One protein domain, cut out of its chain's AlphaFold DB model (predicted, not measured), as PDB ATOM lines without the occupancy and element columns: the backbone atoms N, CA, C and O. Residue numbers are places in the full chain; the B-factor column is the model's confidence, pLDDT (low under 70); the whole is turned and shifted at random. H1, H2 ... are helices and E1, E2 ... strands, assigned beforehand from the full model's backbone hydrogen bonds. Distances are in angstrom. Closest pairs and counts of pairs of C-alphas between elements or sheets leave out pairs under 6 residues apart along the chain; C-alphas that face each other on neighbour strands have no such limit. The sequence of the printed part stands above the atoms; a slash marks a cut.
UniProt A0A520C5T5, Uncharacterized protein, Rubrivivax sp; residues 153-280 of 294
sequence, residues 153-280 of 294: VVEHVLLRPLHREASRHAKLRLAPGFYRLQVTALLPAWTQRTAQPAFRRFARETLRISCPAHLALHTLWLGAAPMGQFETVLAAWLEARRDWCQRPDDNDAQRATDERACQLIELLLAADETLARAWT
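AT A GLANCE: This is residues 153 to 280 of the 294 residues of an uncharacterized protein of Rubrivivax sp (UniProt A0A520C5T5). A long helical hairpin, H4 and H5, sends its open end to a small three-stranded sheet, and H3 covers one face of that sheet. Short H1 and H2 pack on H5, and H6 folds back from its end. The printed part has 128 residues, in the order E1 H1 H2 E2 H3 E3 H4 H5 H6; the mixed sheet runs E1 E2 E3. It is mostly helix and compact, with a radius of gyration of the C-alphas of 15.5 A, and spans 48 by 28 by 25 A.

IN THESE COORDINATES: Find C-alpha 153 at (180.958, 181.796, 128.327), where E1 (153 to 155) begins; H1 (156 to 159) and H2 (167 to 171) follow. Then come E2 (182 to 188, 20.0 A), H3 (197 to 210, 19.8 A) and E3 (216 to 222, 19.5 A). H4 (224 to 246) runs 33.2 A, H5 (251 to 271) 30.3 A, and H6 (273 to 280) ends at C-alpha 280, (189.391, 191.534, 144.272).

HOW THE PARTS SIT: E1 and E2 are antiparallel, with N 154 and O 184 2.9 A apart; E2 and E3 are parallel, with N 185 and O 218 2.8 A apart. E2, H3 and E3 form a strand-helix-strand unit, parallel strands joined through a helix, with a right-handed crossover. H3 is on the sheet, making two layers, at a height of 9.8 A; C-alphas 208 and 217 are closest to each other, 6.8 A. H1, H4 and H5 only graze the sheet, H1 only just, with 5 pairs of C-alphas within 10 A. H5, the hub, touches H4 at a shallow tilt of 22 degrees, opposite ways, closest at C-alphas 244 and 253, 5.0 A. With part of its length it touches H1 (C-alphas 159 and 261, 5.2 A), H2 (169 and 262, 6.3 A) and, only at the corner, H6 (269 and 276, 4.6 A). H2 to H6 have every O i to N i+4 pair within hydrogen-bond range; H1 is too short for one, and its one O i to N i+3 pair is within range.

THE WHOLE: The C-alphas farthest apart, Ala 198 and Asp 249, are 48.6 A apart. The printed part has no cut and no long link, and no printed residue is under 70 in pLDDT.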
ATOM      1  N   VAL A 153     180.004 182.425 127.406       94.94
ATOM      2  CA  VAL A 153     180.958 181.796 128.327       94.94
ATOM      3  C   VAL A 153     182.282 182.531 128.231       94.94
ATOM      4  O   VAL A 153     182.845 182.650 127.148       94.94
ATOM      5  N   VAL A 154     182.781 182.993 129.373       96.12
ATOM      6  CA  VAL A 154     184.082 183.648 129.491       96.12
ATOM      7  C   VAL A 154     184.994 182.764 130.322       96.12
ATOM      8  O   VAL A 154     184.761 182.563 131.513       96.12
ATOM      9  N   GLU A 155     186.042 182.240 129.693       96.44
ATOM     10  CA  GLU A 155     187.142 181.581 130.394       96.44
ATOM     11  C   GLU A 155     188.140 182.646 130.837       96.44
ATOM     12  O   GLU A 155     188.749 183.327 130.008       96.44
ATOM     13  N   HIS A 156     188.320 182.802 132.149       97.00
ATOM     14  CA  HIS A 156     189.086 183.926 132.694       97.00
ATOM     15  C   HIS A 156     190.548 183.874 132.268       97.00
ATOM     16  O   HIS A 156     191.161 184.914 132.057       97.00
ATOM     17  N   VAL A 157     191.098 182.674 132.059       96.31
ATOM     18  CA  VAL A 157     192.473 182.486 131.575       96.31
ATOM     19  C   VAL A 157     192.746 183.221 130.258       96.31
ATOM     20  O   VAL A 157     193.867 183.674 130.045       96.31
ATOM     21  N   LEU A 158     191.729 183.391 129.405       95.94
ATOM     22  CA  LEU A 158     191.855 184.098 128.130       95.94
ATOM     23  C   LEU A 158     191.982 185.616 128.304       95.94
ATOM     24  O   LEU A 158     192.456 186.286 127.393       95.94
ATOM     25  N   LEU A 159     191.577 186.152 129.457       96.75
ATOM     26  CA  LEU A 159     191.669 187.573 129.801       96.75
ATOM     27  C   LEU A 159     192.990 187.923 130.495       96.75
ATOM     28  O   LEU A 159     193.128 189.022 131.027       96.75
ATOM     29  N   ARG A 160     193.940 186.987 130.574       94.62
ATOM     30  CA  ARG A 160     195.244 187.227 131.195       94.62
ATOM     31  C   ARG A 160     196.036 188.255 130.371       94.62
ATOM     32  O   ARG A 160     196.023 188.141 129.147       94.62
ATOM     33  N   PRO A 161     196.757 189.189 131.021       94.44
ATOM     34  CA  PRO A 161     197.603 190.146 130.317       94.44
ATOM     35  C   PRO A 161     198.609 189.457 129.396       94.44
ATOM     36  O   PRO A 161     199.268 188.490 129.799       94.44
ATOM     37  N   LEU A 162     198.735 189.981 128.182       92.06
ATOM     38  CA  LEU A 162     199.697 189.547 127.173       92.06
ATOM     39  C   LEU A 162     200.960 190.412 127.206       92.06
ATOM     40  O   LEU A 162     202.069 189.889 127.080       92.06
ATOM     41  N   HIS A 163     200.811 191.724 127.410       86.69
ATOM     42  CA  HIS A 163     201.927 192.665 127.433       86.69
ATOM     43  C   HIS A 163     202.650 192.647 128.790       86.69
ATOM     44  O   HIS A 163     202.022 192.664 129.846       86.69
ATOM     45  N   ARG A 164     203.992 192.696 128.791       77.94
ATOM     46  CA  ARG A 164     204.809 192.569 130.021       77.94
ATOM     47  C   ARG A 164     204.499 193.605 131.104       77.94
ATOM     48  O   ARG A 164     204.542 193.278 132.283       77.94
ATOM     49  N   GLU A 165     204.218 194.844 130.712       79.12
ATOM     50  CA  GLU A 165     203.956 195.927 131.669       79.12
ATOM     51  C   GLU A 165     202.501 195.975 132.154       79.12
ATOM     52  O   GLU A 165     202.259 196.565 133.202       79.12
ATOM     53  N   ALA A 166     201.555 195.400 131.388       78.25
ATOM     54  CA  ALA A 166     200.093 195.385 131.572       78.25
ATOM     55  C   ALA A 166     199.521 196.317 132.666       78.25
ATOM     56  O   ALA A 166     198.801 195.896 133.576       78.25
ATOM     57  N   SER A 167     199.806 197.618 132.570       83.44
ATOM     58  CA  SER A 167     199.581 198.566 133.670       83.44
ATOM     59  C   SER A 167     198.101 198.750 134.003       83.44
ATOM     60  O   SER A 167     197.749 199.063 135.139       83.44
ATOM     61  N   ARG A 168     197.211 198.515 133.031       88.44
ATOM     62  CA  ARG A 168     195.762 198.520 133.249       88.44
ATOM     63  C   ARG A 168     195.294 197.311 134.059       88.44
ATOM     64  O   ARG A 168     194.506 197.502 134.978       88.44
ATOM     65  N   HIS A 169     195.833 196.116 133.808       92.88
ATOM     66  CA  HIS A 169     195.523 194.928 134.610       92.88
ATOM     67  C   HIS A 169     195.909 195.127 136.078       92.88
ATOM     68  O   HIS A 169     195.126 194.808 136.968       92.88
ATOM     69  N   ALA A 170     197.070 195.738 136.337       89.88
ATOM     70  CA  ALA A 170     197.508 196.051 137.697       89.88
ATOM     71  C   ALA A 170     196.532 196.986 138.443       89.88
ATOM     72  O   ALA A 170     196.346 196.857 139.653       89.88
ATOM     73  N   LYS A 171     195.854 197.901 137.732       92.56
ATOM     74  CA  LYS A 171     194.861 198.818 138.325       92.56
ATOM     75  C   LYS A 171     193.567 198.123 138.749       92.56
ATOM     76  O   LYS A 171     192.879 198.658 139.612       92.56
ATOM     77  N   LEU A 172     193.252 196.954 138.185       92.25
ATOM     78  CA  LEU A 172     192.039 196.199 138.514       92.25
ATOM     79  C   LEU A 172     192.103 195.525 139.892       92.25
ATOM     80  O   LEU A 172     191.061 195.135 140.405       92.25
ATOM     81  N   ARG A 173     193.302 195.400 140.492       91.12
ATOM     82  CA  ARG A 173     193.520 194.796 141.824       91.12
ATOM     83  C   ARG A 173     192.837 193.429 141.971       91.12
ATOM     84  O   ARG A 173     192.137 193.169 142.942       91.12
ATOM     85  N   LEU A 174     193.009 192.580 140.961       93.00
ATOM     86  CA  LEU A 174     192.396 191.256 140.928       93.00
ATOM     87  C   LEU A 174     193.127 190.303 141.870       93.00
ATOM     88  O   LEU A 174     194.358 190.306 141.937       93.00
ATOM     89  N   ALA A 175     192.365 189.435 142.523       91.56
ATOM     90  CA  ALA A 175     192.886 188.359 143.340       91.56
ATOM     91  C   ALA A 175     193.787 187.426 142.499       91.56
ATOM     92  O   ALA A 175     193.477 187.159 141.328       91.56
ATOM     93  N   PRO A 176     194.853 186.836 143.076       85.25
ATOM     94  CA  PRO A 176     195.773 185.952 142.344       85.25
ATOM     95  C   PRO A 176     195.090 184.766 141.640       85.25
ATOM     96  O   PRO A 176     195.593 184.245 140.638       85.25
ATOM     97  N   GLY A 177     193.942 184.327 142.168       89.31
ATOM     98  CA  GLY A 177     193.145 183.221 141.645       89.31
ATOM     99  C   GLY A 177     192.256 183.558 140.444       89.31
ATOM    100  O   GLY A 177     191.804 182.624 139.787       89.31
ATOM    101  N   PHE A 178     192.027 184.837 140.116       94.25
ATOM    102  CA  PHE A 178     191.047 185.261 139.099       94.25
ATOM    103  C   PHE A 178     191.239 184.546 137.749       94.25
ATOM    104  O   PHE A 178     190.328 183.940 137.199       94.25
ATOM    105  N   TYR A 179     192.473 184.514 137.245       94.88
ATOM    106  CA  TYR A 179     192.789 183.913 135.944       94.88
ATOM    107  C   TYR A 179     192.899 182.381 135.951       94.88
ATOM    108  O   TYR A 179     193.245 181.791 134.920       94.88
ATOM    109  N   ARG A 180     192.730 181.723 137.103       94.38
ATOM    110  CA  ARG A 180     193.054 180.303 137.279       94.38
ATOM    111  C   ARG A 180     191.786 179.477 137.380       94.38
ATOM    112  O   ARG A 180     191.087 179.543 138.380       94.38
ATOM    113  N   LEU A 181     191.557 178.645 136.364       94.94
ATOM    114  CA  LEU A 181     190.494 177.639 136.363       94.94
ATOM    115  C   LEU A 181     189.097 178.228 136.636       94.94
ATOM    116  O   LEU A 181     188.250 177.548 137.198       94.94
ATOM    117  N   GLN A 182     188.847 179.478 136.240       95.50
ATOM    118  CA  GLN A 182     187.549 180.130 136.411       95.50
ATOM    119  C   GLN A 182     186.840 180.309 135.075       95.50
ATOM    120  O   GLN A 182     187.441 180.694 134.063       95.50
ATOM    121  N   VAL A 183     185.535 180.062 135.094       96.31
ATOM    122  CA  VAL A 183     184.633 180.294 133.974       96.31
ATOM    123  C   VAL A 183     183.400 181.030 134.470       96.31
ATOM    124  O   VAL A 183     182.765 180.614 135.435       96.31
ATOM    125  N   THR A 184     183.011 182.084 133.762       97.31
ATOM    126  CA  THR A 184     181.742 182.775 134.001       97.31
ATOM    127  C   THR A 184     180.796 182.543 132.834       97.31
ATOM    128  O   THR A 184     181.109 182.873 131.691       97.31
ATOM    129  N   ALA A 185     179.618 181.993 133.121       96.81
ATOM    130  CA  ALA A 185     178.501 181.951 132.188       96.81
ATOM    131  C   ALA A 185     177.620 183.194 132.387       96.81
ATOM    132  O   ALA A 185     177.127 183.432 133.491       96.81
ATOM    133  N   LEU A 186     177.402 183.971 131.327       97.12
ATOM    134  CA  LEU A 186     176.528 185.143 131.328       97.12
ATOM    135  C   LEU A 186     175.224 184.805 130.609       97.12
ATOM    136  O   LEU A 186     175.240 184.357 129.461       97.12
ATOM    137  N   LEU A 187     174.096 185.024 131.277       96.88
ATOM    138  CA  LEU A 187     172.757 184.743 130.767       96.88
ATOM    139  C   LEU A 187     171.900 186.017 130.791       96.88
ATOM    140  O   LEU A 187     172.103 186.878 131.652       96.88
ATOM    141  N   PRO A 188     170.928 186.164 129.874       96.25
ATOM    142  CA  PRO A 188     170.018 187.299 129.901       96.25
ATOM    143  C   PRO A 188     169.103 187.200 131.123       96.25
ATOM    144  O   PRO A 188     168.687 186.111 131.499       96.25
ATOM    145  N   ALA A 189     168.733 188.320 131.729       95.25
ATOM    146  CA  ALA A 189     167.862 188.386 132.906       95.25
ATOM    147  C   ALA A 189     166.440 188.874 132.586       95.25
ATOM    148  O   ALA A 189     165.601 188.903 133.485       95.25
ATOM    149  N   TRP A 190     166.182 189.290 131.341       94.62
ATOM    150  CA  TRP A 190     164.958 190.002 130.956       94.62
ATOM    151  C   TRP A 190     163.917 189.142 130.240       94.62
ATOM    152  O   TRP A 190     162.752 189.546 130.199       94.62
ATOM    153  N   THR A 191     164.309 187.992 129.679       94.25
ATOM    154  CA  THR A 191     163.381 187.169 128.898       94.25
ATOM    155  C   THR A 191     162.344 186.513 129.797       94.25
ATOM    156  O   THR A 191     162.543 186.370 131.009       94.25
ATOM    157  N   GLN A 192     161.232 186.077 129.207       93.38
ATOM    158  CA  GLN A 192     160.144 185.468 129.965       93.38
ATOM    159  C   GLN A 192     160.602 184.247 130.761       93.38
ATOM    160  O   GLN A 192     160.135 184.013 131.876       93.38
ATOM    161  N   ARG A 193     161.514 183.457 130.193       92.62
ATOM    162  CA  ARG A 193     162.046 182.256 130.831       92.62
ATOM    163  C   ARG A 193     163.186 182.579 131.786       92.62
ATOM    164  O   ARG A 193     163.199 182.066 132.903       92.62
ATOM    165  N   THR A 194     164.123 183.437 131.390       93.94
ATOM    166  CA  THR A 194     165.328 183.682 132.191       93.94
ATOM    167  C   THR A 194     165.116 184.616 133.381       93.94
ATOM    168  O   THR A 194     165.917 184.613 134.319       93.94
ATOM    169  N   ALA A 195     164.010 185.359 133.413       92.81
ATOM    170  CA  ALA A 195     163.575 186.084 134.601       92.81
ATOM    171  C   ALA A 195     163.076 185.152 135.726       92.81
ATOM    172  O   ALA A 195     163.144 185.516 136.897       92.81
ATOM    173  N   GLN A 196     162.615 183.934 135.407       94.06
ATOM    174  CA  GLN A 196     161.973 183.054 136.390       94.06
ATOM    175  C   GLN A 196     162.986 182.429 137.365       94.06
ATOM    176  O   GLN A 196     163.899 181.721 136.923       94.06
ATOM    177  N   PRO A 197     162.792 182.550 138.695       95.00
ATOM    178  CA  PRO A 197     163.705 181.967 139.683       95.00
ATOM    179  C   PRO A 197     163.888 180.450 139.538       95.00
ATOM    180  O   PRO A 197     164.996 179.936 139.688       95.00
ATOM    181  N   ALA A 198     162.814 179.727 139.199       96.31
ATOM    182  CA  ALA A 198     162.865 178.285 138.973       96.31
ATOM    183  C   ALA A 198     163.777 177.921 137.791       96.31
ATOM    184  O   ALA A 198     164.618 177.031 137.922       96.31
ATOM    185  N   PHE A 199     163.674 178.656 136.679       96.06
ATOM    186  CA  PHE A 199     164.560 178.462 135.536       96.06
ATOM    187  C   PHE A 199     166.005 178.813 135.883       96.06
ATOM    188  O   PHE A 199     166.903 178.063 135.522       96.06
ATOM    189  N   ARG A 200     166.255 179.895 136.634       97.00
ATOM    190  CA  ARG A 200     167.621 180.254 137.052       97.00
ATOM    191  C   ARG A 200     168.279 179.161 137.895       97.00
ATOM    192  O   ARG A 200     169.451 178.858 137.677       97.00
ATOM    193  N   ARG A 201     167.532 178.538 138.817       96.81
ATOM    194  CA  ARG A 201     168.015 177.379 139.594       96.81
ATOM    195  C   ARG A 201     168.328 176.189 138.693       96.81
ATOM    196  O   ARG A 201     169.432 175.658 138.761       96.81
ATOM    197  N   PHE A 202     167.388 175.819 137.824       96.50
ATOM    198  CA  PHE A 202     167.580 174.743 136.853       96.50
ATOM    199  C   PHE A 202     168.803 174.990 135.959       96.50
ATOM    200  O   PHE A 202     169.614 174.089 135.740       96.50
ATOM    201  N   ALA A 203     168.974 176.224 135.484       96.81
ATOM    202  CA  ALA A 203     170.068 176.589 134.606       96.81
ATOM    203  C   ALA A 203     171.422 176.523 135.309       96.81
ATOM    204  O   ALA A 203     172.373 175.983 134.744       96.81
ATOM    205  N   ARG A 204     171.500 177.005 136.554       96.06
ATOM    206  CA  ARG A 204     172.713 176.908 137.373       96.06
ATOM    207  C   ARG A 204     173.128 175.454 137.578       96.06
ATOM    208  O   ARG A 204     174.290 175.133 137.357       96.06
ATOM    209  N   GLU A 205     172.188 174.579 137.930       95.81
ATOM    210  CA  GLU A 205     172.495 173.159 138.134       95.81
ATOM    211  C   GLU A 205     172.929 172.483 136.829       95.81
ATOM    212  O   GLU A 205     173.939 171.785 136.786       95.81
ATOM    213  N   THR A 206     172.231 172.770 135.729       96.00
ATOM    214  CA  THR A 206     172.576 172.251 134.397       96.00
ATOM    215  C   THR A 206     173.982 172.670 133.970       96.00
ATOM    216  O   THR A 206     174.747 171.854 133.442       96.00
ATOM    217  N   LEU A 207     174.342 173.936 134.197       95.50
ATOM    218  CA  LEU A 207     175.676 174.449 133.905       95.50
ATOM    219  C   LEU A 207     176.726 173.798 134.806       95.50
ATOM    220  O   LEU A 207     177.767 173.407 134.288       95.50
ATOM    221  N   ARG A 208     176.439 173.614 136.102       94.19
ATOM    222  CA  ARG A 208     177.340 172.954 137.057       94.19
ATOM    223  C   ARG A 208     177.641 171.513 136.647       94.19
ATOM    224  O   ARG A 208     178.806 171.154 136.544       94.19
ATOM    225  N   ILE A 209     176.616 170.729 136.310       92.81
ATOM    226  CA  ILE A 209     176.762 169.344 135.820       92.81
ATOM    227  C   ILE A 209     177.547 169.293 134.501       92.81
ATOM    228  O   ILE A 209     178.271 168.338 134.223       92.81
ATOM    229  N   SER A 210     177.392 170.314 133.658       91.12
ATOM    230  CA  SER A 210     178.074 170.392 132.364       91.12
ATOM    231  C   SER A 210     179.502 170.941 132.455       91.12
ATOM    232  O   SER A 210     180.226 170.884 131.456       91.12
ATOM    233  N   CYS A 211     179.889 171.511 133.598       92.75
ATOM    234  CA  CYS A 211     181.191 172.126 133.805       92.75
ATOM    235  C   CYS A 211     182.225 171.061 134.205       92.75
ATOM    236  O   CYS A 211     181.940 170.227 135.066       92.75
ATOM    237  N   PRO A 212     183.425 171.049 133.597       93.25
ATOM    238  CA  PRO A 212     184.529 170.219 134.069       93.25
ATOM    239  C   PRO A 212     184.821 170.444 135.560       93.25
ATOM    240  O   PRO A 212     184.910 171.581 136.006       93.25
ATOM    241  N   ALA A 213     185.045 169.362 136.314       91.38
ATOM    242  CA  ALA A 213     185.184 169.408 137.775       91.38
ATOM    243  C   ALA A 213     186.348 170.276 138.292       91.38
ATOM    244  O   ALA A 213     186.328 170.709 139.438       91.38
ATOM    245  N   HIS A 214     187.364 170.520 137.462       93.00
ATOM    246  CA  HIS A 214     188.510 171.354 137.822       93.00
ATOM    247  C   HIS A 214     188.264 172.853 137.607       93.00
ATOM    248  O   HIS A 214     189.153 173.636 137.918       93.00
ATOM    249  N   LEU A 215     187.119 173.259 137.041       94.62
ATOM    250  CA  LEU A 215     186.786 174.661 136.800       94.62
ATOM    251  C   LEU A 215     185.793 175.173 137.848       94.62
ATOM    252  O   LEU A 215     184.749 174.567 138.084       94.62
ATOM    253  N   ALA A 216     186.088 176.333 138.426       95.06
ATOM    254  CA  ALA A 216     185.127 177.120 139.180       95.06
ATOM    255  C   ALA A 216     184.156 177.798 138.202       95.06
ATOM    256  O   ALA A 216     184.566 178.557 137.320       95.06
ATOM    257  N   LEU A 217     182.863 177.507 138.351       95.62
ATOM    258  CA  LEU A 217     181.803 178.076 137.526       95.62
ATOM    259  C   LEU A 217     181.068 179.189 138.274       95.62
ATOM    260  O   LEU A 217     180.467 178.952 139.321       95.62
ATOM    261  N   HIS A 218     180.997 180.359 137.651       96.25
ATOM    262  CA  HIS A 218     180.154 181.470 138.074       96.25
ATOM    263  C   HIS A 218     179.015 181.699 137.075       96.25
ATOM    264  O   HIS A 218     179.150 181.440 135.877       96.25
ATOM    265  N   THR A 219     177.878 182.199 137.561       96.31
ATOM    266  CA  THR A 219     176.715 182.524 136.723       96.31
ATOM    267  C   THR A 219     176.293 183.966 136.950       96.31
ATOM    268  O   THR A 219     175.870 184.293 138.058       96.31
ATOM    269  N   LEU A 220     176.344 184.787 135.905       97.38
ATOM    270  CA  LEU A 220     175.863 186.167 135.911       97.38
ATOM    271  C   LEU A 220     174.560 186.278 135.118       97.38
ATOM    272  O   LEU A 220     174.432 185.704 134.036       97.38
ATOM    273  N   TRP A 221     173.605 187.042 135.645       96.81
ATOM    274  CA  TRP A 221     172.324 187.320 134.992       96.81
ATOM    275  C   TRP A 221     172.245 188.810 134.676       96.81
ATOM    276  O   TRP A 221     172.037 189.620 135.573       96.81
ATOM    277  N   LEU A 222     172.404 189.175 133.406       96.25
ATOM    278  CA  LEU A 222     172.491 190.576 132.993       96.25
ATOM    279  C   LEU A 222     171.165 191.091 132.442       96.25
ATOM    280  O   LEU A 222     170.497 190.399 131.680       96.25
ATOM    281  N   GLY A 223     170.805 192.334 132.763       95.12
ATOM    282  CA  GLY A 223     169.763 193.062 132.032       95.12
ATOM    283  C   GLY A 223     170.163 193.330 130.573       95.12
ATOM    284  O   GLY A 223     171.325 193.172 130.200       95.12
ATOM    285  N   ALA A 224     169.213 193.772 129.745       95.38
ATOM    286  CA  ALA A 224     169.450 193.959 128.310       95.38
ATOM    287  C   ALA A 224     170.540 194.998 128.013       95.38
ATOM    288  O   ALA A 224     171.407 194.754 127.177       95.38
ATOM    289  N   ALA A 225     170.541 196.127 128.728       94.31
ATOM    290  CA  ALA A 225     171.551 197.165 128.544       94.31
ATOM    291  C   ALA A 225     172.968 196.699 128.958       94.31
ATOM    292  O   ALA A 225     173.859 196.771 128.109       94.31
ATOM    293  N   PRO A 226     173.198 196.142 130.169       96.00
ATOM    294  CA  PRO A 226     174.497 195.560 130.519       96.00
ATOM    295  C   PRO A 226     174.949 194.434 129.577       96.00
ATOM    296  O   PRO A 226     176.121 194.387 129.215       96.00
ATOM    297  N   MET A 227     174.040 193.557 129.123       97.50
ATOM    298  CA  MET A 227     174.395 192.515 128.150       97.50
ATOM    299  C   MET A 227     174.842 193.117 126.815       97.50
ATOM    300  O   MET A 227     175.841 192.683 126.255       97.50
ATOM    301  N   GLY A 228     174.149 194.144 126.315       97.06
ATOM    302  CA  GLY A 228     174.529 194.808 125.067       97.06
ATOM    303  C   GLY A 228     175.898 195.494 125.151       97.06
ATOM    304  O   GLY A 228     176.669 195.446 124.190       97.06
ATOM    305  N   GLN A 229     176.230 196.088 126.304       97.31
ATOM    306  CA  GLN A 229     177.566 196.634 126.577       97.31
ATOM    307  C   GLN A 229     178.621 195.522 126.584       97.31
ATOM    308  O   GLN A 229     179.628 195.634 125.884       97.31
ATOM    309  N   PHE A 230     178.354 194.426 127.299       98.38
ATOM    310  CA  PHE A 230     179.220 193.249 127.321       98.38
ATOM    311  C   PHE A 230     179.477 192.695 125.917       98.38
ATOM    312  O   PHE A 230     180.629 192.518 125.541       98.38
ATOM    313  N   GLU A 231     178.436 192.488 125.111       98.12
ATOM    314  CA  GLU A 231     178.558 191.951 123.750       98.12
ATOM    315  C   GLU A 231     179.369 192.863 122.826       98.12
ATOM    316  O   GLU A 231     180.127 192.381 121.986       98.12
ATOM    317  N   THR A 232     179.247 194.179 123.006       97.94
ATOM    318  CA  THR A 232     180.022 195.166 122.243       97.94
ATOM    319  C   THR A 232     181.511 195.066 122.568       97.94
ATOM    320  O   THR A 232     182.344 195.005 121.664       97.94
ATOM    321  N   VAL A 233     181.855 195.005 123.859       98.31
ATOM    322  CA  VAL A 233     183.250 194.865 124.298       98.31
ATOM    323  C   VAL A 233     183.797 193.478 123.949       98.31
ATOM    324  O   VAL A 233     184.941 193.375 123.515       98.31
ATOM    325  N   LEU A 234     182.985 192.422 124.059       97.88
ATOM    326  CA  LEU A 234     183.367 191.056 123.701       97.88
ATOM    327  C   LEU A 234     183.726 190.958 122.218       97.88
ATOM    328  O   LEU A 234     184.779 190.419 121.888       97.88
ATOM    329  N   ALA A 235     182.896 191.515 121.333       97.38
ATOM    330  CA  ALA A 235     183.181 191.544 119.902       97.38
ATOM    331  C   ALA A 235     184.487 192.300 119.597       97.38
ATOM    332  O   ALA A 235     185.327 191.798 118.851       97.38
ATOM    333  N   ALA A 236     184.698 193.463 120.225       98.06
ATOM    334  CA  ALA A 236     185.933 194.234 120.070       98.06
ATOM    335  C   ALA A 236     187.172 193.487 120.598       98.06
ATOM    336  O   ALA A 236     188.243 193.556 119.997       98.06
ATOM    337  N   TRP A 237     187.039 192.755 121.706       98.00
ATOM    338  CA  TRP A 237     188.111 191.928 122.257       98.00
ATOM    339  C   TRP A 237     188.440 190.729 121.363       98.00
ATOM    340  O   TRP A 237     189.615 190.443 121.145       98.00
ATOM    341  N   LEU A 238     187.430 190.044 120.815       96.50
ATOM    342  CA  LEU A 238     187.631 188.934 119.878       96.50
ATOM    343  C   LEU A 238     188.364 189.394 118.611       96.50
ATOM    344  O   LEU A 238     189.259 188.691 118.144       96.50
ATOM    345  N   GLU A 239     188.025 190.579 118.096       97.00
ATOM    346  CA  GLU A 239     188.721 191.193 116.962       97.00
ATOM    347  C   GLU A 239     190.183 191.506 117.304       97.00
ATOM    348  O   GLU A 239     191.086 191.024 116.626       97.00
ATOM    349  N   ALA A 240     190.432 192.203 118.420       96.50
ATOM    350  CA  ALA A 240     191.790 192.519 118.870       96.50
ATOM    351  C   ALA A 240     192.640 191.253 119.084       96.50
ATOM    352  O   ALA A 240     193.802 191.197 118.682       96.50
ATOM    353  N   ARG A 241     192.043 190.191 119.644       95.62
ATOM    354  CA  ARG A 241     192.710 188.892 119.791       95.62
ATOM    355  C   ARG A 241     193.036 188.243 118.459       95.62
ATOM    356  O   ARG A 241     194.096 187.633 118.342       95.62
ATOM    357  N   ARG A 242     192.141 188.334 117.475       95.62
ATOM    358  CA  ARG A 242     192.398 187.818 116.128       95.62
ATOM    359  C   ARG A 242     193.574 188.550 115.486       95.62
ATOM    360  O   ARG A 242     194.452 187.885 114.941       95.62
ATOM    361  N   ASP A 243     193.621 189.871 115.617       94.69
ATOM    362  CA  ASP A 243     194.710 190.698 115.096       94.69
ATOM    363  C   ASP A 243     196.047 190.382 115.774       94.69
ATOM    364  O   ASP A 243     197.068 190.239 115.100       94.69
ATOM    365  N   TRP A 244     196.048 190.212 117.099       93.62
ATOM    366  CA  TRP A 244     197.231 189.781 117.841       93.62
ATOM    367  C   TRP A 244     197.702 188.383 117.424       93.62
ATOM    368  O   TRP A 244     198.891 188.191 117.193       93.62
ATOM    369  N   CYS A 245     196.801 187.411 117.246       93.56
ATOM    370  CA  CYS A 245     197.179 186.074 116.772       93.56
ATOM    371  C   CYS A 245     197.873 186.101 115.398       93.56
ATOM    372  O   CYS A 245     198.685 185.227 115.108       93.56
ATOM    373  N   GLN A 246     197.558 187.086 114.551       94.62
ATOM    374  CA  GLN A 246     198.231 187.283 113.263       94.62
ATOM    375  C   GLN A 246     199.584 187.997 113.405       94.62
ATOM    376  O   GLN A 246     200.442 187.852 112.536       94.62
ATOM    377  N   ARG A 247     199.775 188.781 114.473       93.38
ATOM    378  CA  ARG A 247     200.958 189.621 114.724       93.38
ATOM    379  C   ARG A 247     201.376 189.533 116.205       93.38
ATOM    380  O   ARG A 247     201.257 190.519 116.933       93.38
ATOM    381  N   PRO A 248     201.851 188.365 116.675       87.81
ATOM    382  CA  PRO A 248     202.016 188.103 118.106       87.81
ATOM    383  C   PRO A 248     203.104 188.956 118.767       87.81
ATOM    384  O   PRO A 248     202.976 189.282 119.947       87.81
ATOM    385  N   ASP A 249     204.130 189.345 118.006       89.62
ATOM    386  CA  ASP A 249     205.253 190.166 118.476       89.62
ATOM    387  C   ASP A 249     204.946 191.673 118.471       89.62
ATOM    388  O   ASP A 249     205.761 192.478 118.925       89.62
ATOM    389  N   ASP A 250     203.775 192.079 117.965       92.44
ATOM    390  CA  ASP A 250     203.367 193.478 117.978       92.44
ATOM    391  C   ASP A 250     202.832 193.886 119.359       92.44
ATOM    392  O   ASP A 250     201.738 193.498 119.785       92.44
ATOM    393  N   ASN A 251     203.601 194.736 120.037       91.31
ATOM    394  CA  ASN A 251     203.235 195.295 121.332       91.31
ATOM    395  C   ASN A 251     201.942 196.129 121.279       91.31
ATOM    396  O   ASN A 251     201.224 196.168 122.278       91.31
ATOM    397  N   ASP A 252     201.618 196.785 120.159       91.69
ATOM    398  CA  ASP A 252     200.366 197.542 120.026       91.69
ATOM    399  C   ASP A 252     199.153 196.613 119.969       91.69
ATOM    400  O   ASP A 252     198.158 196.851 120.657       91.69
ATOM    401  N   ALA A 253     199.254 195.506 119.229       92.25
ATOM    402  CA  ALA A 253     198.210 194.483 119.182       92.25
ATOM    403  C   ALA A 253     197.982 193.824 120.559       92.25
ATOM    404  O   ALA A 253     196.835 193.602 120.964       92.25
ATOM    405  N   GLN A 254     199.059 193.571 121.314       93.38
ATOM    406  CA  GLN A 254     198.971 193.087 122.697       93.38
ATOM    407  C   GLN A 254     198.287 194.113 123.611       93.38
ATOM    408  O   GLN A 254     197.335 193.771 124.311       93.38
ATOM    409  N   ARG A 255     198.712 195.386 123.570       93.19
ATOM    410  CA  ARG A 255     198.124 196.467 124.381       93.19
ATOM    411  C   ARG A 255     196.639 196.669 124.094       93.19
ATOM    412  O   ARG A 255     195.857 196.808 125.033       93.19
ATOM    413  N   ALA A 256     196.246 196.662 122.821       94.00
ATOM    414  CA  ALA A 256     194.847 196.782 122.424       94.00
ATOM    415  C   ALA A 256     194.012 195.606 122.957       94.00
ATOM    416  O   ALA A 256     192.910 195.809 123.469       94.00
ATOM    417  N   THR A 257     194.551 194.385 122.895       95.94
ATOM    418  CA  THR A 257     193.899 193.190 123.447       95.94
ATOM    419  C   THR A 257     193.730 193.285 124.964       95.94
ATOM    420  O   THR A 257     192.625 193.068 125.464       95.94
ATOM    421  N   ASP A 258     194.789 193.663 125.685       96.06
ATOM    422  CA  ASP A 258     194.779 193.830 127.144       96.06
ATOM    423  C   ASP A 258     193.790 194.922 127.581       96.06
ATOM    424  O   ASP A 258     193.066 194.765 128.565       96.06
ATOM    425  N   GLU A 259     193.686 196.018 126.824       95.94
ATOM    426  CA  GLU A 259     192.697 197.066 127.074       95.94
ATOM    427  C   GLU A 259     191.261 196.528 126.996       95.94
ATOM    428  O   GLU A 259     190.464 196.778 127.908       95.94
ATOM    429  N   ARG A 260     190.924 195.767 125.950       97.62
ATOM    430  CA  ARG A 260     189.580 195.183 125.817       97.62
ATOM    431  C   ARG A 260     189.330 194.074 126.836       97.62
ATOM    432  O   ARG A 260     188.215 193.965 127.341       97.62
ATOM    433  N   ALA A 261     190.361 193.313 127.207       97.69
ATOM    434  CA  ALA A 261     190.273 192.333 128.285       97.69
ATOM    435  C   ALA A 261     189.951 193.016 129.623       97.69
ATOM    436  O   ALA A 261     189.042 192.580 130.325       97.69
ATOM    437  N   CYS A 262     190.618 194.129 129.948       97.56
ATOM    438  CA  CYS A 262     190.315 194.909 131.148       97.56
ATOM    439  C   CYS A 262     188.878 195.443 131.144       97.56
ATOM    440  O   CYS A 262     188.203 195.338 132.161       97.56
ATOM    441  N   GLN A 263     188.387 195.946 130.006       97.88
ATOM    442  CA  GLN A 263     186.991 196.390 129.876       97.88
ATOM    443  C   GLN A 263     185.998 195.243 130.122       97.88
ATOM    444  O   GLN A 263     184.987 195.439 130.794       97.88
ATOM    445  N   LEU A 264     186.281 194.030 129.629       98.00
ATOM    446  CA  LEU A 264     185.459 192.856 129.939       98.00
ATOM    447  C   LEU A 264     185.465 192.544 131.436       98.00
ATOM    448  O   LEU A 264     184.405 192.301 132.004       98.00
ATOM    449  N   ILE A 265     186.634 192.573 132.078       97.75
ATOM    450  CA  ILE A 265     186.755 192.319 133.519       97.75
ATOM    451  C   ILE A 265     185.978 193.371 134.321       97.75
ATOM    452  O   ILE A 265     185.228 193.007 135.219       97.75
ATOM    453  N   GLU A 266     186.093 194.652 133.969       97.31
ATOM    454  CA  GLU A 266     185.339 195.749 134.591       97.31
ATOM    455  C   GLU A 266     183.821 195.496 134.515       97.31
ATOM    456  O   GLU A 266     183.120 195.643 135.516       97.31
ATOM    457  N   LEU A 267     183.315 195.035 133.365       97.69
ATOM    458  CA  LEU A 267     181.902 194.674 133.206       97.69
ATOM    459  C   LEU A 267     181.501 193.442 134.029       97.69
ATOM    460  O   LEU A 267     180.394 193.404 134.563       97.69
ATOM    461  N   LEU A 268     182.382 192.443 134.154       96.88
ATOM    462  CA  LEU A 268     182.145 191.277 135.012       96.88
ATOM    463  C   LEU A 268     182.081 191.673 136.494       96.88
ATOM    464  O   LEU A 268     181.198 191.200 137.205       96.88
ATOM    465  N   LEU A 269     182.979 192.551 136.947       95.56
ATOM    466  CA  LEU A 269     182.999 193.078 138.314       95.56
ATOM    467  C   LEU A 269     181.759 193.936 138.605       95.56
ATOM    468  O   LEU A 269     181.175 193.837 139.677       95.56
ATOM    469  N   ALA A 270     181.313 194.751 137.651       95.19
ATOM    470  CA  ALA A 270     180.125 195.588 137.826       95.19
ATOM    471  C   ALA A 270     178.807 194.791 137.861       95.19
ATOM    472  O   ALA A 270     177.784 195.310 138.305       95.19
ATOM    473  N   ALA A 271     178.805 193.548 137.369       93.25
ATOM    474  CA  ALA A 271     177.595 192.747 137.221       93.25
ATOM    475  C   ALA A 271     177.099 192.098 138.524       93.25
ATOM    476  O   ALA A 271     175.903 191.825 138.637       93.25
ATOM    477  N   ASP A 272     177.993 191.811 139.473       92.81
ATOM    478  CA  ASP A 272     177.652 191.184 140.752       92.81
ATOM    479  C   ASP A 272     178.668 191.586 141.829       92.81
ATOM    480  O   ASP A 272     179.836 191.201 141.776       92.81
ATOM    481  N   GLU A 273     178.216 192.343 142.830       90.12
ATOM    482  CA  GLU A 273     179.083 192.848 143.901       90.12
ATOM    483  C   GLU A 273     179.728 191.736 144.738       90.12
ATOM    484  O   GLU A 273     180.831 191.913 145.259       90.12
ATOM    485  N   THR A 274     179.061 190.590 144.887       89.56
ATOM    486  CA  THR A 274     179.576 189.472 145.688       89.56
ATOM    487  C   THR A 274     180.744 188.818 144.966       89.56
ATOM    488  O   THR A 274     181.798 188.598 145.563       89.56
ATOM    489  N   LEU A 275     180.586 188.565 143.664       89.50
ATOM    490  CA  LEU A 275     181.678 188.061 142.832       89.50
ATOM    491  C   LEU A 275     182.791 189.095 142.683       89.50
ATOM    492  O   LEU A 275     183.959 188.727 142.731       89.50
ATOM    493  N   ALA A 276     182.453 190.381 142.595       90.56
ATOM    494  CA  ALA A 276     183.449 191.443 142.543       90.56
ATOM    495  C   ALA A 276     184.359 191.447 143.771       90.56
ATOM    496  O   ALA A 276     185.577 191.545 143.630       90.56
ATOM    497  N   ARG A 277     183.788 191.281 144.970       90.19
ATOM    498  CA  ARG A 277     184.565 191.141 146.210       90.19
ATOM    499  C   ARG A 277     185.433 189.887 146.176       90.19
ATOM    500  O   ARG A 277     186.630 189.995 146.407       90.19
ATOM    501  N   ALA A 278     184.874 188.736 145.799       88.38
ATOM    502  CA  ALA A 278     185.632 187.485 145.694       88.38
ATOM    503  C   ALA A 278     186.789 187.557 144.676       88.38
ATOM    504  O   ALA A 278     187.823 186.925 144.852       88.38
ATOM    505  N   TRP A 279     186.633 188.341 143.608       90.50
ATOM    506  CA  TRP A 279     187.644 188.519 142.567       90.50
ATOM    507  C   TRP A 279     188.666 189.620 142.859       90.50
ATOM    508  O   TRP A 279     189.624 189.740 142.098       90.50
ATOM    509  N   THR A 280     188.495 190.412 143.922       87.31
ATOM    510  CA  THR A 280     189.391 191.534 144.272       87.31
ATOM    511  C   THR A 280     189.992 191.437 145.673       87.31
ATOM    512  O   THR A 280     190.983 192.107 145.952       87.31
TER     513      THR A 280